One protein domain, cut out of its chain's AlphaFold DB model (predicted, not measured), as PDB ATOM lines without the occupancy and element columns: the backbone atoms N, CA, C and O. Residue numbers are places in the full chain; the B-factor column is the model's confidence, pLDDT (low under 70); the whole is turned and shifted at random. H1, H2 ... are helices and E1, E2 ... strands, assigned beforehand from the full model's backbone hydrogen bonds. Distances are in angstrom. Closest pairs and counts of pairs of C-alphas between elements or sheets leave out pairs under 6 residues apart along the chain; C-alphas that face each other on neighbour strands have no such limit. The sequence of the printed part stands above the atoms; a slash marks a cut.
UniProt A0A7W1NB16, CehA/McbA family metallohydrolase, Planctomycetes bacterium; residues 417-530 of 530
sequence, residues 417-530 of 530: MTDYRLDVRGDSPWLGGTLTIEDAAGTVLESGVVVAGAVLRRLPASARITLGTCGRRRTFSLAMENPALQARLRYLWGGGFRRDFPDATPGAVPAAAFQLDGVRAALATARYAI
ATOM      1  N   MET A 417      30.442  18.052 -32.367       97.44
ATOM      2  CA  MET A 417      29.866  18.183 -31.032       97.44
ATOM      3  C   MET A 417      30.970  18.522 -30.032       97.44
ATOM      4  O   MET A 417      32.074  17.986 -30.123       97.44
ATOM      5  N   THR A 418      30.637  19.357 -29.057       98.19
ATOM      6  CA  THR A 418      31.511  19.831 -27.990       98.19
ATOM      7  C   THR A 418      31.036  19.291 -26.650       98.19
ATOM      8  O   THR A 418      29.877  19.480 -26.269       98.19
ATOM      9  N   ASP A 419      31.947  18.671 -25.905       98.25
ATOM     10  CA  ASP A 419      31.744  18.364 -24.494       98.25
ATOM     11  C   ASP A 419      31.950  19.650 -23.679       98.25
ATOM     12  O   ASP A 419      33.071  20.121 -23.454       98.25
ATOM     13  N   TYR A 420      30.834  20.257 -23.287       97.31
ATOM     14  CA  TYR A 420      30.754  21.531 -22.588       97.31
ATOM     15  C   TYR A 420      30.677  21.335 -21.074       97.31
ATOM     16  O   TYR A 420      29.862  20.555 -20.570       97.31
ATOM     17  N   ARG A 421      31.494  22.101 -20.345       97.00
ATOM     18  CA  ARG A 421      31.464  22.205 -18.885       97.00
ATOM     19  C   ARG A 421      31.410  23.666 -18.449       97.00
ATOM     20  O   ARG A 421      32.318  24.433 -18.759       97.00
ATOM     21  N   LEU A 422      30.399  24.010 -17.660       96.50
ATOM     22  CA  LEU A 422      30.296  25.286 -16.953       96.50
ATOM     23  C   LEU A 422      30.367  25.041 -15.448       96.50
ATOM     24  O   LEU A 422      29.488  24.393 -14.889       96.50
ATOM     25  N   ASP A 423      31.401  25.564 -14.804       97.19
ATOM     26  CA  ASP A 423      31.559  25.555 -13.355       97.19
ATOM     27  C   ASP A 423      30.994  26.858 -12.773       97.19
ATOM     28  O   ASP A 423      31.588  27.925 -12.915       97.19
ATOM     29  N   VAL A 424      29.834  26.775 -12.122       97.12
ATOM     30  CA  VAL A 424      29.165  27.918 -11.487       97.12
ATOM     31  C   VAL A 424      29.594  27.999 -10.026       97.12
ATOM     32  O   VAL A 424      29.282  27.110  -9.225       97.12
ATOM     33  N   ARG A 425      30.312  29.063  -9.665       96.88
ATOM     34  CA  ARG A 425      30.762  29.297  -8.289       96.88
ATOM     35  C   ARG A 425      29.597  29.717  -7.392       96.88
ATOM     36  O   ARG A 425      28.600  30.268  -7.852       96.88
ATOM     37  N   GLY A 426      29.734  29.467  -6.088       95.75
ATOM     38  CA  GLY A 426      28.718  29.815  -5.084       95.75
ATOM     39  C   GLY A 426      28.497  31.323  -4.897       95.75
ATOM     40  O   GLY A 426      27.497  31.720  -4.311       95.75
ATOM     41  N   ASP A 427      29.409  32.146  -5.407       95.12
ATOM     42  CA  ASP A 427      29.361  33.608  -5.424       95.12
ATOM     43  C   ASP A 427      29.094  34.178  -6.831       95.12
ATOM     44  O   ASP A 427      29.182  35.392  -7.030       95.12
ATOM     45  N   SER A 428      28.753  33.328  -7.808       95.38
ATOM     46  CA  SER A 428      28.507  33.776  -9.178       95.38
ATOM     47  C   SER A 428      27.336  34.768  -9.229       95.38
ATOM     48  O   SER A 428      26.253  34.469  -8.714       95.38
ATOM     49  N   PRO A 429      27.479  35.921  -9.913       94.81
ATOM     50  CA  PRO A 429      26.403  36.908 -10.036       94.81
ATOM     51  C   PRO A 429      25.214  36.400 -10.865       94.81
ATOM     52  O   PRO A 429      24.189  37.079 -10.949       94.81
ATOM     53  N   TRP A 430      25.356  35.235 -11.500       96.50
ATOM     54  CA  TRP A 430      24.332  34.607 -12.324       96.50
ATOM     55  C   TRP A 430      23.440  33.634 -11.548       96.50
ATOM     56  O   TRP A 430      22.427  33.213 -12.099       96.50
ATOM     57  N   LEU A 431      23.768  33.289 -10.292       96.12
ATOM     58  CA  LEU A 431      22.991  32.343  -9.481       96.12
ATOM     59  C   LEU A 431      21.517  32.743  -9.351       96.12
ATOM     60  O   LEU A 431      21.189  33.898  -9.090       96.12
ATOM     61  N   GLY A 432      20.625  31.764  -9.530       95.81
ATOM     62  CA  GLY A 432      19.172  31.971  -9.531       95.81
ATOM     63  C   GLY A 432      18.631  32.652 -10.795       95.81
ATOM     64  O   GLY A 432      17.418  32.775 -10.946       95.81
ATOM     65  N   GLY A 433      19.513  33.071 -11.705       97.12
ATOM     66  CA  GLY A 433      19.176  33.606 -13.016       97.12
ATOM     67  C   GLY A 433      18.849  32.526 -14.051       97.12
ATOM     68  O   GLY A 433      18.711  31.347 -13.734       97.12
ATOM     69  N   THR A 434      18.749  32.924 -15.316       97.62
ATOM     70  CA  THR A 434      18.457  32.048 -16.455       97.62
ATOM     71  C   THR A 434      19.733  31.593 -17.156       97.62
ATOM     72  O   THR A 434      20.619  32.406 -17.420       97.62
ATOM     73  N   LEU A 435      19.783  30.316 -17.523       97.56
ATOM     74  CA  LEU A 435      20.736  29.733 -18.466       97.56
ATOM     75  C   LEU A 435      19.951  29.285 -19.698       97.56
ATOM     76  O   LEU A 435      19.090  28.418 -19.583       97.56
ATOM     77  N   THR A 436      20.266  29.832 -20.863       97.94
ATOM     78  CA  THR A 436      19.681  29.434 -22.147       97.94
ATOM     79  C   THR A 436      20.799  28.975 -23.072       97.94
ATOM     80  O   THR A 436      21.809  29.658 -23.215       97.94
ATOM     81  N   ILE A 437      20.625  27.810 -23.685       97.62
ATOM     82  CA  ILE A 437      21.530  27.251 -24.688       97.62
ATOM     83  C   ILE A 437      20.814  27.328 -26.027       97.62
ATOM     84  O   ILE A 437      19.688  26.847 -26.151       97.62
ATOM     85  N   GLU A 438      21.464  27.919 -27.020       97.19
ATOM     86  CA  GLU A 438      20.903  28.112 -28.355       97.19
ATOM     87  C   GLU A 438      21.867  27.567 -29.410       97.19
ATOM     88  O   GLU A 438      23.080  27.508 -29.190       97.19
ATOM     89  N   ASP A 439      21.342  27.186 -30.571       93.69
ATOM     90  CA  ASP A 439      22.175  27.044 -31.763       93.69
ATOM     91  C   ASP A 439      22.597  28.427 -32.308       93.69
ATOM     92  O   ASP A 439      22.161  29.475 -31.822       93.69
ATOM     93  N   ALA A 440      23.448  28.444 -33.337       90.00
ATOM     94  CA  ALA A 440      23.891  29.689 -33.970       90.00
ATOM     95  C   ALA A 440      22.747  30.494 -34.624       90.00
ATOM     96  O   ALA A 440      22.873  31.701 -34.813       90.00
ATOM     97  N   ALA A 441      21.618  29.858 -34.958       89.06
ATOM     98  CA  ALA A 441      20.440  30.540 -35.498       89.06
ATOM     99  C   ALA A 441      19.559  31.159 -34.395       89.06
ATOM    100  O   ALA A 441      18.614  31.888 -34.696       89.06
ATOM    101  N   GLY A 442      19.870  30.900 -33.121       90.75
ATOM    102  CA  GLY A 442      19.083  31.339 -31.975       90.75
ATOM    103  C   GLY A 442      17.912  30.429 -31.625       90.75
ATOM    104  O   GLY A 442      17.052  30.822 -30.838       90.75
ATOM    105  N   THR A 443      17.860  29.215 -32.173       93.69
ATOM    106  CA  THR A 443      16.900  28.206 -31.727       93.69
ATOM    107  C   THR A 443      17.299  27.732 -30.338       93.69
ATOM    108  O   THR A 443      18.411  27.241 -30.139       93.69
ATOM    109  N   VAL A 444      16.387  27.837 -29.374       97.00
ATOM    110  CA  VAL A 444      16.617  27.348 -28.010       97.00
ATOM    111  C   VAL A 444      16.712  25.821 -28.016       97.00
ATOM    112  O   VAL A 444      15.755  25.132 -28.360       97.00
ATOM    113  N   LEU A 445      17.867  25.304 -27.600       96.81
ATOM    114  CA  LEU A 445      18.134  23.878 -27.411       96.81
ATOM    115  C   LEU A 445      17.779  23.436 -25.988       96.81
ATOM    116  O   LEU A 445      17.237  22.354 -25.777       96.81
ATOM    117  N   GLU A 446      18.090  24.283 -25.007       97.00
ATOM    118  CA  GLU A 446      17.833  24.036 -23.591       97.00
ATOM    119  C   GLU A 446      17.639  25.369 -22.855       97.00
ATOM    120  O   GLU A 446      18.192  26.402 -23.237       97.00
ATOM    121  N   SER A 447      16.856  25.370 -21.779       96.94
ATOM    122  CA  SER A 447      16.780  26.493 -20.843       96.94
ATOM    123  C   SER A 447      16.569  26.002 -19.420       96.94
ATOM    124  O   SER A 447      15.904  24.994 -19.193       96.94
ATOM    125  N   GLY A 448      17.125  26.728 -18.458       96.19
ATOM    126  CA  GLY A 448      17.063  26.379 -17.049       96.19
ATOM    127  C   GLY A 448      17.480  27.528 -16.142       96.19
ATOM    128  O   GLY A 448      17.652  28.668 -16.575       96.19
ATOM    129  N   VAL A 449      17.643  27.203 -14.864       96.88
ATOM    130  CA  VAL A 449      18.113  28.134 -13.836       96.88
ATOM    131  C   VAL A 449      19.596  27.895 -13.588       96.88
ATOM    132  O   VAL A 449      20.050  26.751 -13.545       96.88
ATOM    133  N   VAL A 450      20.357  28.971 -13.406       96.75
ATOM    134  CA  VAL A 450      21.765  28.888 -13.017       96.75
ATOM    135  C   VAL A 450      21.848  28.467 -11.547       96.75
ATOM    136  O   VAL A 450      21.436  29.205 -10.650       96.75
ATOM    137  N   VAL A 451      22.399  27.280 -11.301       96.44
ATOM    138  CA  VAL A 451      22.627  26.717  -9.962       96.44
ATOM    139  C   VAL A 451      24.119  26.504  -9.728       96.44
ATOM    140  O   VAL A 451      24.859  26.259 -10.678       96.44
ATOM    141  N   ALA A 452      24.562  26.590  -8.473       97.06
ATOM    142  CA  ALA A 452      25.957  26.347  -8.118       97.06
ATOM    143  C   ALA A 452      26.365  24.899  -8.445       97.06
ATOM    144  O   ALA A 452      25.589  23.964  -8.237       97.06
ATOM    145  N   GLY A 453      27.600  24.718  -8.914       96.69
ATOM    146  CA  GLY A 453      28.148  23.421  -9.311       96.69
ATOM    147  C   GLY A 453      28.450  23.317 -10.805       96.69
ATOM    148  O   GLY A 453      28.510  24.315 -11.520       96.69
ATOM    149  N   ALA A 454      28.692  22.090 -11.270       96.69
ATOM    150  CA  ALA A 454      29.086  21.826 -12.650       96.69
ATOM    151  C   ALA A 454      27.873  21.492 -13.529       96.69
ATOM    152  O   ALA A 454      27.145  20.534 -13.266       96.69
ATOM    153  N   VAL A 455      27.711  22.228 -14.626       95.94
ATOM    154  CA  VAL A 455      26.781  21.908 -15.713       95.94
ATOM    155  C   VAL A 455      27.569  21.233 -16.830       95.94
ATOM    156  O   VAL A 455      28.474  21.833 -17.404       95.94
ATOM    157  N   LEU A 456      27.230  19.977 -17.129       97.19
ATOM    158  CA  LEU A 456      27.866  19.176 -18.180       97.19
ATOM    159  C   LEU A 456      26.874  18.922 -19.311       97.19
ATOM    160  O   LEU A 456      25.770  18.436 -19.054       97.19
ATOM    161  N   ARG A 457      27.249  19.236 -20.551       97.25
ATOM    162  CA  ARG A 457      26.410  19.032 -21.742       97.25
ATOM    163  C   ARG A 457      27.249  18.594 -22.932       97.25
ATOM    164  O   ARG A 457      28.429  18.911 -23.005       97.25
ATOM    165  N   ARG A 458      26.616  17.918 -23.890       97.56
ATOM    166  CA  ARG A 458      27.181  17.680 -25.221       97.56
ATOM    167  C   ARG A 458      26.388  18.501 -26.227       97.56
ATOM    168  O   ARG A 458      25.215  18.216 -26.450       97.56
ATOM    169  N   LEU A 459      27.006  19.540 -26.777       97.44
ATOM    170  CA  LEU A 459      26.339  20.592 -27.551       97.44
ATOM    171  C   LEU A 459      26.904  20.662 -28.973       97.44
ATOM    172  O   LEU A 459      28.048  20.260 -29.170       97.44
ATOM    173  N   PRO A 460      26.160  21.170 -29.969       96.94
ATOM    174  CA  PRO A 460      26.755  21.545 -31.249       96.94
ATOM    175  C   PRO A 460      27.922  22.518 -31.035       96.94
ATOM    176  O   PRO A 460      27.819  23.427 -30.211       96.94
ATOM    177  N   ALA A 461      29.016  22.365 -31.782       96.94
ATOM    178  CA  ALA A 461      30.192  23.230 -31.634       96.94
ATOM    179  C   ALA A 461      29.911  24.712 -31.952       96.94
ATOM    180  O   ALA A 461      30.614  25.597 -31.470       96.94
ATOM    181  N   SER A 462      28.862  24.980 -32.732       95.56
ATOM    182  CA  SER A 462      28.371  26.320 -33.056       95.56
ATOM    183  C   SER A 462      27.388  26.897 -32.028       95.56
ATOM    184  O   SER A 462      26.887  28.001 -32.230       95.56
ATOM    185  N   ALA A 463      27.084  26.181 -30.941       96.19
ATOM    186  CA  ALA A 463      26.128  26.647 -29.943       96.19
ATOM    187  C   ALA A 463      26.614  27.903 -29.199       96.19
ATOM    188  O   ALA A 463      27.813  28.194 -29.091       96.19
ATOM    189  N   ARG A 464      25.648  28.629 -28.638       95.31
ATOM    190  CA  ARG A 464      25.860  29.799 -27.786       95.31
ATOM    191  C   ARG A 464      25.129  29.652 -26.460       95.31
ATOM    192  O   ARG A 464      24.130  28.941 -26.348       95.31
ATOM    193  N   ILE A 465      25.645  30.342 -25.456       96.00
ATOM    194  CA  ILE A 465      25.131  30.339 -24.093       96.00
ATOM    195  C   ILE A 465      24.703  31.755 -23.742       96.00
ATOM    196  O   ILE A 465      25.489  32.692 -23.864       96.00
ATOM    197  N   THR A 466      23.469  31.900 -23.275       96.19
ATOM    198  CA  THR A 466      22.922  33.145 -22.746       96.19
ATOM    199  C   THR A 466      22.660  32.989 -21.249       96.19
ATOM    200  O   THR A 466      21.868  32.149 -20.827       96.19
ATOM    201  N   LEU A 467      23.314  33.819 -20.441       96.69
ATOM    202  CA  LEU A 467      23.075  33.975 -19.011       96.69
ATOM    203  C   LEU A 467      22.262  35.249 -18.768       96.69
ATOM    204  O   LEU A 467      22.524  36.283 -19.389       96.69
ATOM    205  N   GLY A 468      21.294  35.197 -17.856       96.69
ATOM    206  CA  GLY A 468      20.444  36.337 -17.510       96.69
ATOM    207  C   GLY A 468      20.172  36.426 -16.012       96.69
ATOM    208  O   GLY A 468      19.916  35.424 -15.365       96.69
ATOM    209  N   THR A 469      20.219  37.623 -15.445       95.00
ATOM    210  CA  THR A 469      19.842  37.943 -14.051       95.00
ATOM    211  C   THR A 469      19.357  39.392 -14.027       95.00
ATOM    212  O   THR A 469      19.674  40.127 -14.949       95.00
ATOM    213  N   CYS A 470      18.544  39.813 -13.055       86.56
ATOM    214  CA  CYS A 470      17.900  41.134 -12.968       86.56
ATOM    215  C   CYS A 470      18.704  42.300 -13.602       86.56
ATOM    216  O   CYS A 470      19.587  42.877 -12.971       86.56
ATOM    217  N   GLY A 471      18.385  42.655 -14.856       84.62
ATOM    218  CA  GLY A 471      19.010  43.762 -15.602       84.62
ATOM    219  C   GLY A 471      20.367  43.467 -16.264       84.62
ATOM    220  O   GLY A 471      20.925  44.349 -16.909       84.62
ATOM    221  N   ARG A 472      20.901  42.250 -16.144       91.75
ATOM    222  CA  ARG A 472      22.145  41.779 -16.769       91.75
ATOM    223  C   ARG A 472      21.867  40.625 -17.725       91.75
ATOM    224  O   ARG A 472      21.133  39.690 -17.406       91.75
ATOM    225  N   ARG A 473      22.519  40.656 -18.882       93.00
ATOM    226  CA  ARG A 473      22.500  39.577 -19.870       93.00
ATOM    227  C   ARG A 473      23.901  39.403 -20.438       93.00
ATOM    228  O   ARG A 473      24.545  40.397 -20.756       93.00
ATOM    229  N   ARG A 474      24.358  38.162 -20.574       91.56
ATOM    230  CA  ARG A 474      25.622  37.816 -21.233       91.56
ATOM    231  C   ARG A 474      25.363  36.693 -22.219       91.56
ATOM    232  O   ARG A 474      24.899  35.638 -21.809       91.56
ATOM    233  N   THR A 475      25.667  36.918 -23.490       92.25
ATOM    234  CA  THR A 475      25.579  35.899 -24.539       92.25
ATOM    235  C   THR A 475      26.967  35.678 -25.120       92.25
ATOM    236  O   THR A 475      27.636  36.651 -25.458       92.25
ATOM    237  N   PHE A 476      27.398  34.422 -25.229       92.00
ATOM    238  CA  PHE A 476      28.705  34.071 -25.782       92.00
ATOM    239  C   PHE A 476      28.666  32.776 -26.594       92.00
ATOM    240  O   PHE A 476      27.910  31.853 -26.289       92.00
ATOM    241  N   SER A 477      29.498  32.705 -27.636       93.19
ATOM    242  CA  SER A 477      29.681  31.503 -28.456       93.19
ATOM    243  C   SER A 477      30.689  30.555 -27.803       93.19
ATOM    244  O   SER A 477      31.763  30.984 -27.371       93.19
ATOM    245  N   LEU A 478      30.363  29.257 -27.783       94.19
ATOM    246  CA  LEU A 478      31.257  28.218 -27.258       94.19
ATOM    247  C   LEU A 478      32.580  28.158 -28.021       94.19
ATOM    248  O   LEU A 478      33.643  27.990 -27.429       94.19
ATOM    249  N   ALA A 479      32.515  28.289 -29.344       94.31
ATOM    250  CA  ALA A 479      33.698  28.299 -30.185       94.31
ATOM    251  C   ALA A 479      34.519  29.571 -29.946       94.31
ATOM    252  O   ALA A 479      35.720  29.492 -29.684       94.31
ATOM    253  N   MET A 480      33.877  30.742 -29.982       92.44
ATOM    254  CA  MET A 480      34.616  32.006 -29.961       92.44
ATOM    255  C   MET A 480      35.252  32.325 -28.612       92.44
ATOM    256  O   MET A 480      36.312  32.940 -28.592       92.44
ATOM    257  N   GLU A 481      34.699  31.861 -27.495       91.81
ATOM    258  CA  GLU A 481      35.363  32.016 -26.194       91.81
ATOM    259  C   GLU A 481      36.316  30.861 -25.840       91.81
ATOM    260  O   GLU A 481      36.831  30.813 -24.727       91.81
ATOM    261  N   ASN A 482      36.600  29.936 -26.761       94.69
ATOM    262  CA  ASN A 482      37.564  28.864 -26.528       94.69
ATOM    263  C   ASN A 482      39.009  29.350 -26.782       94.69
ATOM    264  O   ASN A 482      39.384  29.566 -27.941       94.69
ATOM    265  N   PRO A 483      39.880  29.450 -25.756       94.44
ATOM    266  CA  PRO A 483      41.231  29.992 -25.930       94.44
ATOM    267  C   PRO A 483      42.106  29.160 -26.873       94.44
ATOM    268  O   PRO A 483      42.950  29.703 -27.589       94.44
ATOM    269  N   ALA A 484      41.902  27.838 -26.904       96.25
ATOM    270  CA  ALA A 484      42.640  26.963 -27.804       96.25
ATOM    271  C   ALA A 484      42.260  27.242 -29.262       96.25
ATOM    272  O   ALA A 484      43.148  27.304 -30.116       96.25
ATOM    273  N   LEU A 485      40.972  27.455 -29.548       97.12
ATOM    274  CA  LEU A 485      40.529  27.857 -30.881       97.12
ATOM    275  C   LEU A 485      41.094  29.232 -31.248       97.12
ATOM    276  O   LEU A 485      41.714  29.365 -32.300       97.12
ATOM    277  N   GLN A 486      40.973  30.219 -30.354       96.12
ATOM    278  CA  GLN A 486      41.468  31.578 -30.596       96.12
ATOM    279  C   GLN A 486      42.965  31.622 -30.922       96.12
ATOM    280  O   GLN A 486      43.387  32.375 -31.800       96.12
ATOM    281  N   ALA A 487      43.781  30.779 -30.283       96.69
ATOM    282  CA  ALA A 487      45.202  30.666 -30.610       96.69
ATOM    283  C   ALA A 487      45.452  30.204 -32.061       96.69
ATOM    284  O   ALA A 487      46.389  30.680 -32.700       96.69
ATOM    285  N   ARG A 488      44.606  29.312 -32.592       97.81
ATOM    286  CA  ARG A 488      44.706  28.783 -33.967       97.81
ATOM    287  C   ARG A 488      44.210  29.792 -34.997       97.81
ATOM    288  O   ARG A 488      44.862  29.984 -36.016       97.81
ATOM    289  N   LEU A 489      43.119  30.501 -34.699       97.19
ATOM    290  CA  LEU A 489      42.666  31.613 -35.538       97.19
ATOM    291  C   LEU A 489      43.769  32.682 -35.623       97.19
ATOM    292  O   LEU A 489      44.168  33.074 -36.717       97.19
ATOM    293  N   ARG A 490      44.344  33.075 -34.475       96.44
ATOM    294  CA  ARG A 490      45.438  34.061 -34.394       96.44
ATOM    295  C   ARG A 490      46.712  33.617 -35.091       96.44
ATOM    296  O   ARG A 490      47.439  34.454 -35.617       96.44
ATOM    297  N   TYR A 491      46.999  32.322 -35.114       98.06
ATOM    298  CA  TYR A 491      48.124  31.794 -35.877       98.06
ATOM    299  C   TYR A 491      48.019  32.143 -37.375       98.06
ATOM    300  O   TYR A 491      49.036  32.490 -37.981       98.06
ATOM    301  N   LEU A 492      46.804  32.154 -37.936       97.81
ATOM    302  CA  LEU A 492      46.541  32.612 -39.302       97.81
ATOM    303  C   LEU A 492      46.494  34.141 -39.391       97.81
ATOM    304  O   LEU A 492      47.349  34.739 -40.043       97.81
ATOM    305  N   TRP A 493      45.544  34.787 -38.707       95.44
ATOM    306  CA  TRP A 493      45.300  36.223 -38.894       95.44
ATOM    307  C   TRP A 493      46.389  37.127 -38.305       95.44
ATOM    308  O   TRP A 493      46.556  38.263 -38.730       95.44
ATOM    309  N   GLY A 494      47.184  36.632 -37.359       95.25
ATOM    310  CA  GLY A 494      48.377  37.318 -36.860       95.25
ATOM    311  C   GLY A 494      49.631  37.052 -37.701       95.25
ATOM    312  O   GLY A 494      50.721  37.491 -37.334       95.25
ATOM    313  N   GLY A 495      49.523  36.275 -38.785       96.75
ATOM    314  CA  GLY A 495      50.644  35.932 -39.660       96.75
ATOM    315  C   GLY A 495      51.687  35.018 -39.012       96.75
ATOM    316  O   GLY A 495      52.837  34.995 -39.457       96.75
ATOM    317  N   GLY A 496      51.309  34.289 -37.955       97.62
ATOM    318  CA  GLY A 496      52.181  33.378 -37.212       97.62
ATOM    319  C   GLY A 496      52.669  32.194 -38.047       97.62
ATOM    320  O   GLY A 496      53.797  31.746 -37.844       97.62
ATOM    321  N   PHE A 497      51.873  31.764 -39.028       98.19
ATOM    322  CA  PHE A 497      52.215  30.679 -39.951       98.19
ATOM    323  C   PHE A 497      53.486  30.912 -40.761       98.19
ATOM    324  O   PHE A 497      54.149  29.954 -41.139       98.19
ATOM    325  N   ARG A 498      53.883  32.168 -40.974       97.44
ATOM    326  CA  ARG A 498      55.115  32.503 -41.699       97.44
ATOM    327  C   ARG A 498      56.381  32.030 -40.982       97.44
ATOM    328  O   ARG A 498      57.433  31.967 -41.598       97.44
ATOM    329  N   ARG A 499      56.307  31.694 -39.688       97.88
ATOM    330  CA  ARG A 499      57.429  31.054 -38.981       97.88
ATOM    331  C   ARG A 499      57.599  29.590 -39.375       97.88
ATOM    332  O   ARG A 499      58.727  29.129 -39.497       97.88
ATOM    333  N   ASP A 500      56.485  28.895 -39.586       98.25
ATOM    334  CA  ASP A 500      56.463  27.474 -39.936       98.25
ATOM    335  C   ASP A 500      56.596  27.281 -41.459       98.25
ATOM    336  O   ASP A 500      57.078  26.252 -41.927       98.25
ATOM    337  N   PHE A 501      56.216  28.308 -42.227       97.88
ATOM    338  CA  PHE A 501      56.296  28.381 -43.685       97.88
ATOM    339  C   PHE A 501      57.022  29.673 -44.118       97.88
ATOM    340  O   PHE A 501      56.373  30.605 -44.600       97.88
ATOM    341  N   PRO A 502      58.354  29.766 -43.934       96.88
ATOM    342  CA  PRO A 502      59.125  30.992 -44.193       96.88
ATOM    343  C   PRO A 502      59.148  31.422 -45.664       96.88
ATOM    344  O   PRO A 502      59.354  32.598 -45.948       96.88
ATOM    345  N   ASP A 503      58.880  30.494 -46.584       95.56
ATOM    346  CA  ASP A 503      58.829  30.758 -48.026       95.56
ATOM    347  C   ASP A 503      57.448  31.245 -48.504       95.56
ATOM    348  O   ASP A 503      57.243  31.474 -49.697       95.56
ATOM    349  N   ALA A 504      56.476  31.393 -47.595       95.56
ATOM    350  CA  ALA A 504      55.156  31.902 -47.941       95.56
ATOM    351  C   ALA A 504      55.244  33.362 -48.414       95.56
ATOM    352  O   ALA A 504      55.683  34.253 -47.684       95.56
ATOM    353  N   THR A 505      54.784  33.613 -49.636       94.75
ATOM    354  CA  THR A 505      54.697  34.944 -50.250       94.75
ATOM    355  C   THR A 505      53.297  35.551 -50.077       94.75
ATOM    356  O   THR A 505      52.357  34.832 -49.733       94.75
ATOM    357  N   PRO A 506      53.111  36.871 -50.281       94.62
ATOM    358  CA  PRO A 506      51.787  37.494 -50.249       94.62
ATOM    359  C   PRO A 506      50.768  36.757 -51.128       94.62
ATOM    360  O   PRO A 506      51.043  36.457 -52.290       94.62
ATOM    361  N   GLY A 507      49.598  36.455 -50.563       90.94
ATOM    362  CA  GLY A 507      48.562  35.645 -51.218       90.94
ATOM    363  C   GLY A 507      48.792  34.129 -51.153       90.94
ATOM    364  O   GLY A 507      47.887  33.364 -51.485       90.94
ATOM    365  N   ALA A 508      49.953  33.665 -50.686       94.69
ATOM    366  CA  ALA A 508      50.255  32.256 -50.477       94.69
ATOM    367  C   ALA A 508      50.127  31.875 -48.999       94.69
ATOM    368  O   ALA A 508      50.884  32.345 -48.147       94.69
ATOM    369  N   VAL A 509      49.180  30.985 -48.695       97.88
ATOM    370  CA  VAL A 509      49.049  30.334 -47.384       97.88
ATOM    371  C   VAL A 509      48.910  28.835 -47.632       97.88
ATOM    372  O   VAL A 509      47.913  28.422 -48.227       97.88
ATOM    373  N   PRO A 510      49.880  28.007 -47.211       97.75
ATOM    374  CA  PRO A 510      49.787  26.562 -47.384       97.75
ATOM    375  C   PRO A 510      48.551  25.992 -46.683       97.75
ATOM    376  O   PRO A 510      48.248  26.372 -45.553       97.75
ATOM    377  N   ALA A 511      47.881  25.018 -47.304       98.06
ATOM    378  CA  ALA A 511      46.688  24.380 -46.738       98.06
ATOM    379  C   ALA A 511      46.910  23.843 -45.306       98.06
ATOM    380  O   ALA A 511      46.051  23.980 -44.437       98.06
ATOM    381  N   ALA A 512      48.106  23.314 -45.022       98.19
ATOM    382  CA  ALA A 512      48.483  22.823 -43.694       98.19
ATOM    383  C   ALA A 512      48.457  23.910 -42.597       98.19
ATOM    384  O   ALA A 512      48.230  23.592 -41.428       98.19
ATOM    385  N   ALA A 513      48.629  25.191 -42.947       98.56
ATOM    386  CA  ALA A 513      48.548  26.295 -41.992       98.56
ATOM    387  C   ALA A 513      47.138  26.464 -41.397       98.56
ATOM    388  O   ALA A 513      46.999  27.014 -40.310       98.56
ATOM    389  N   PHE A 514      46.095  25.946 -42.053       98.62
ATOM    390  CA  PHE A 514      44.722  26.019 -41.549       98.62
ATOM    391  C   PHE A 514      44.428  25.035 -40.401       98.62
ATOM    392  O   PHE A 514      43.379  25.137 -39.768       98.62
ATOM    393  N   GLN A 515      45.352  24.111 -40.094       97.94
ATOM    394  CA  GLN A 515      45.351  23.266 -38.888       97.94
ATOM    395  C   GLN A 515      43.992  22.604 -38.561       97.94
ATOM    396  O   GLN A 515      43.559  22.606 -37.405       97.94
ATOM    397  N   LEU A 516      43.318  22.012 -39.558       97.44
ATOM    398  CA  LEU A 516      41.961  21.451 -39.418       97.44
ATOM    399  C   LEU A 516      41.821  20.473 -38.237       97.44
ATOM    400  O   LEU A 516      40.875  20.581 -37.455       97.44
ATOM    401  N   ASP A 517      42.780  19.563 -38.051       97.31
ATOM    402  CA  ASP A 517      42.774  18.619 -36.922       97.31
ATOM    403  C   ASP A 517      42.956  19.323 -35.578       97.31
ATOM    404  O   ASP A 517      42.301  18.989 -34.588       97.31
ATOM    405  N   GLY A 518      43.802  20.355 -35.548       98.00
ATOM    406  CA  GLY A 518      43.985  21.204 -34.380       98.00
ATOM    407  C   GLY A 518      42.695  21.927 -34.003       98.00
ATOM    408  O   GLY A 518      42.364  21.992 -32.817       98.00
ATOM    409  N   VAL A 519      41.964  22.456 -34.985       98.31
ATOM    410  CA  VAL A 519      40.663  23.114 -34.791       98.31
ATOM    411  C   VAL A 519      39.615  22.113 -34.308       98.31
ATOM    412  O   VAL A 519      38.921  22.388 -33.332       98.31
ATOM    413  N   ARG A 520      39.561  20.910 -34.892       97.69
ATOM    414  CA  ARG A 520      38.689  19.820 -34.427       97.69
ATOM    415  C   ARG A 520      38.959  19.438 -32.976       97.69
ATOM    416  O   ARG A 520      38.017  19.312 -32.199       97.69
ATOM    417  N   ALA A 521      40.228  19.304 -32.599       98.06
ATOM    418  CA  ALA A 521      40.613  19.023 -31.222       98.06
ATOM    419  C   ALA A 521      40.225  20.167 -30.268       98.06
ATOM    420  O   ALA A 521      39.745  19.904 -29.169       98.06
ATOM    421  N   ALA A 522      40.381  21.428 -30.689       98.12
ATOM    422  CA  ALA A 522      39.974  22.581 -29.886       98.12
ATOM    423  C   ALA A 522      38.454  22.620 -29.663       98.12
ATOM    424  O   ALA A 522      38.015  22.906 -28.555       98.12
ATOM    425  N   LEU A 523      37.660  22.284 -30.683       97.75
ATOM    426  CA  LEU A 523      36.197  22.264 -30.603       97.75
ATOM    427  C   LEU A 523      35.632  21.058 -29.843       97.75
ATOM    428  O   LEU A 523      34.473  21.095 -29.442       97.75
ATOM    429  N   ALA A 524      36.415  20.003 -29.608       97.94
ATOM    430  CA  ALA A 524      35.932  18.807 -28.917       97.94
ATOM    431  C   ALA A 524      35.513  19.082 -27.461       97.94
ATOM    432  O   ALA A 524      34.628  18.408 -26.939       97.94
ATOM    433  N   THR A 525      36.114  20.080 -26.806       97.06
ATOM    434  CA  THR A 525      35.816  20.420 -25.408       97.06
ATOM    435  C   THR A 525      35.770  21.924 -25.195       97.06
ATOM    436  O   THR A 525      36.626  22.636 -25.714       97.06
ATOM    437  N   ALA A 526      34.853  22.394 -24.351       96.12
ATOM    438  CA  ALA A 526      34.819  23.787 -23.912       96.12
ATOM    439  C   ALA A 526      34.558  23.862 -22.401       96.12
ATOM    440  O   ALA A 526      33.699  23.151 -21.876       96.12
ATOM    441  N   ARG A 527      35.332  24.688 -21.687       94.88
ATOM    442  CA  ARG A 527      35.272  24.807 -20.222       94.88
ATOM    443  C   ARG A 527      35.202  26.265 -19.802       94.88
ATOM    444  O   ARG A 527      36.043  27.054 -20.217       94.88
ATOM    445  N   TYR A 528      34.251  26.571 -18.931       93.56
ATOM    446  CA  TYR A 528      33.993  27.914 -18.424       93.56
ATOM    447  C   TYR A 528      33.813  27.882 -16.915       93.56
ATOM    448  O   TYR A 528      33.304  26.904 -16.374       93.56
ATOM    449  N   ALA A 529      34.189  28.971 -16.253       93.12
ATOM    450  CA  ALA A 529      33.905  29.191 -14.844       93.12
ATOM    451  C   ALA A 529      33.275  30.574 -14.672       93.12
ATOM    452  O   ALA A 529      33.816  31.549 -15.198       93.12
ATOM    453  N   ILE A 530      32.153  30.649 -13.955       91.12
ATOM    454  CA  ILE A 530      31.400  31.892 -13.716       91.12
ATOM    455  C   ILE A 530      31.042  32.093 -12.256       91.12
ATOM    456  O   ILE A 530      31.044  31.105 -11.489       91.12
TER     457      ILE A 530
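Overview. This is residues 417 to 530 of the 530 residues of the protein "CehA/McbA family metallohydrolase" of Planctomycetes bacterium (UniProt A0A7W1NB16). Picture a head of two small twisted sheets face to face, a loose sandwich, with a two-legged arm of helices at one end. H1 and H2 run out along the arm, H3 and H4 come back beside them, and residues 502 to 508 stick out at the tip; the arm makes much of the length. The printed part has 114 residues, with seven named strands and four named helices in the order E1 E2 E3 E4 E5 E6 H1 H2 H3 H4 E7, a mixed class. One sheet runs E3 E2 E5 E6, antiparallel; the other runs E4 E1 E7, mixed. The whole is loose, with a radius of gyration of the C-alphas of 17.5 A and spans of 55 by 26 by 23 A.

Arrangement. Start at E1, residues 417 to 424, the inner strand of its sheet. E4, residues 453 to 460, is its antiparallel neighbour at 159 degrees, with N 420 and O 457 2.8 A apart. On its other side E7, residues 525 to 529, is parallel at 14 degrees, with N 423 and O 528 2.8 A apart. In the other sheet, twisted, E2, residues 434 to 438, and E3, residues 444 to 449, form a hairpin, with N 437 and O 446 2.8 A apart. E5, residues 464 to 469, is antiparallel to E2, with N 436 and O 466 2.8 A apart. E5 forms a hairpin with E6, residues 472 to 477, where N 467 and O 474 are 2.8 A apart. H1, residues 483 to 493, and H4, residues 516 to 523, touch, their closest C-alphas being Leu 485 and Ala 522 at 5.4 A. They run opposite ways at a shallow tilt of 34.5 degrees, only just short of steep. H4 only grazes the sheet E4 E1 E7, with residues 520 to 523. H2, residues 496 to 499, and H3, residues 511 to 514, are close but not clearly touching, with Phe 497 and Ala 513 closest, their C-alphas 6.1 A apart. Every O i to N i+4 pair is within hydrogen-bond range in H4 and 6 of 7 in H1, while H2 and H3 are too short for one.

Along the chain. Find C-alpha 417 at (29.866, 18.183, -31.032), where E1 begins its 21.8 A; E4 covers 22.1 A. E5 and E6 measure 17.1 A and 17.3 A. H1 begins at C-alpha 483, (41.231, 29.992, -25.930), and covers 14.9 A. E7 ends at C-alpha 529, (33.905, 29.191, -14.844).

Size, cuts and confidence. The C-alphas of Gly 432 and Asp 503, the two farthest apart, are 55.3 A apart. The link from H2 to H3 is long, and the printed part has no cut. No printed residue is under 70 in pLDDT.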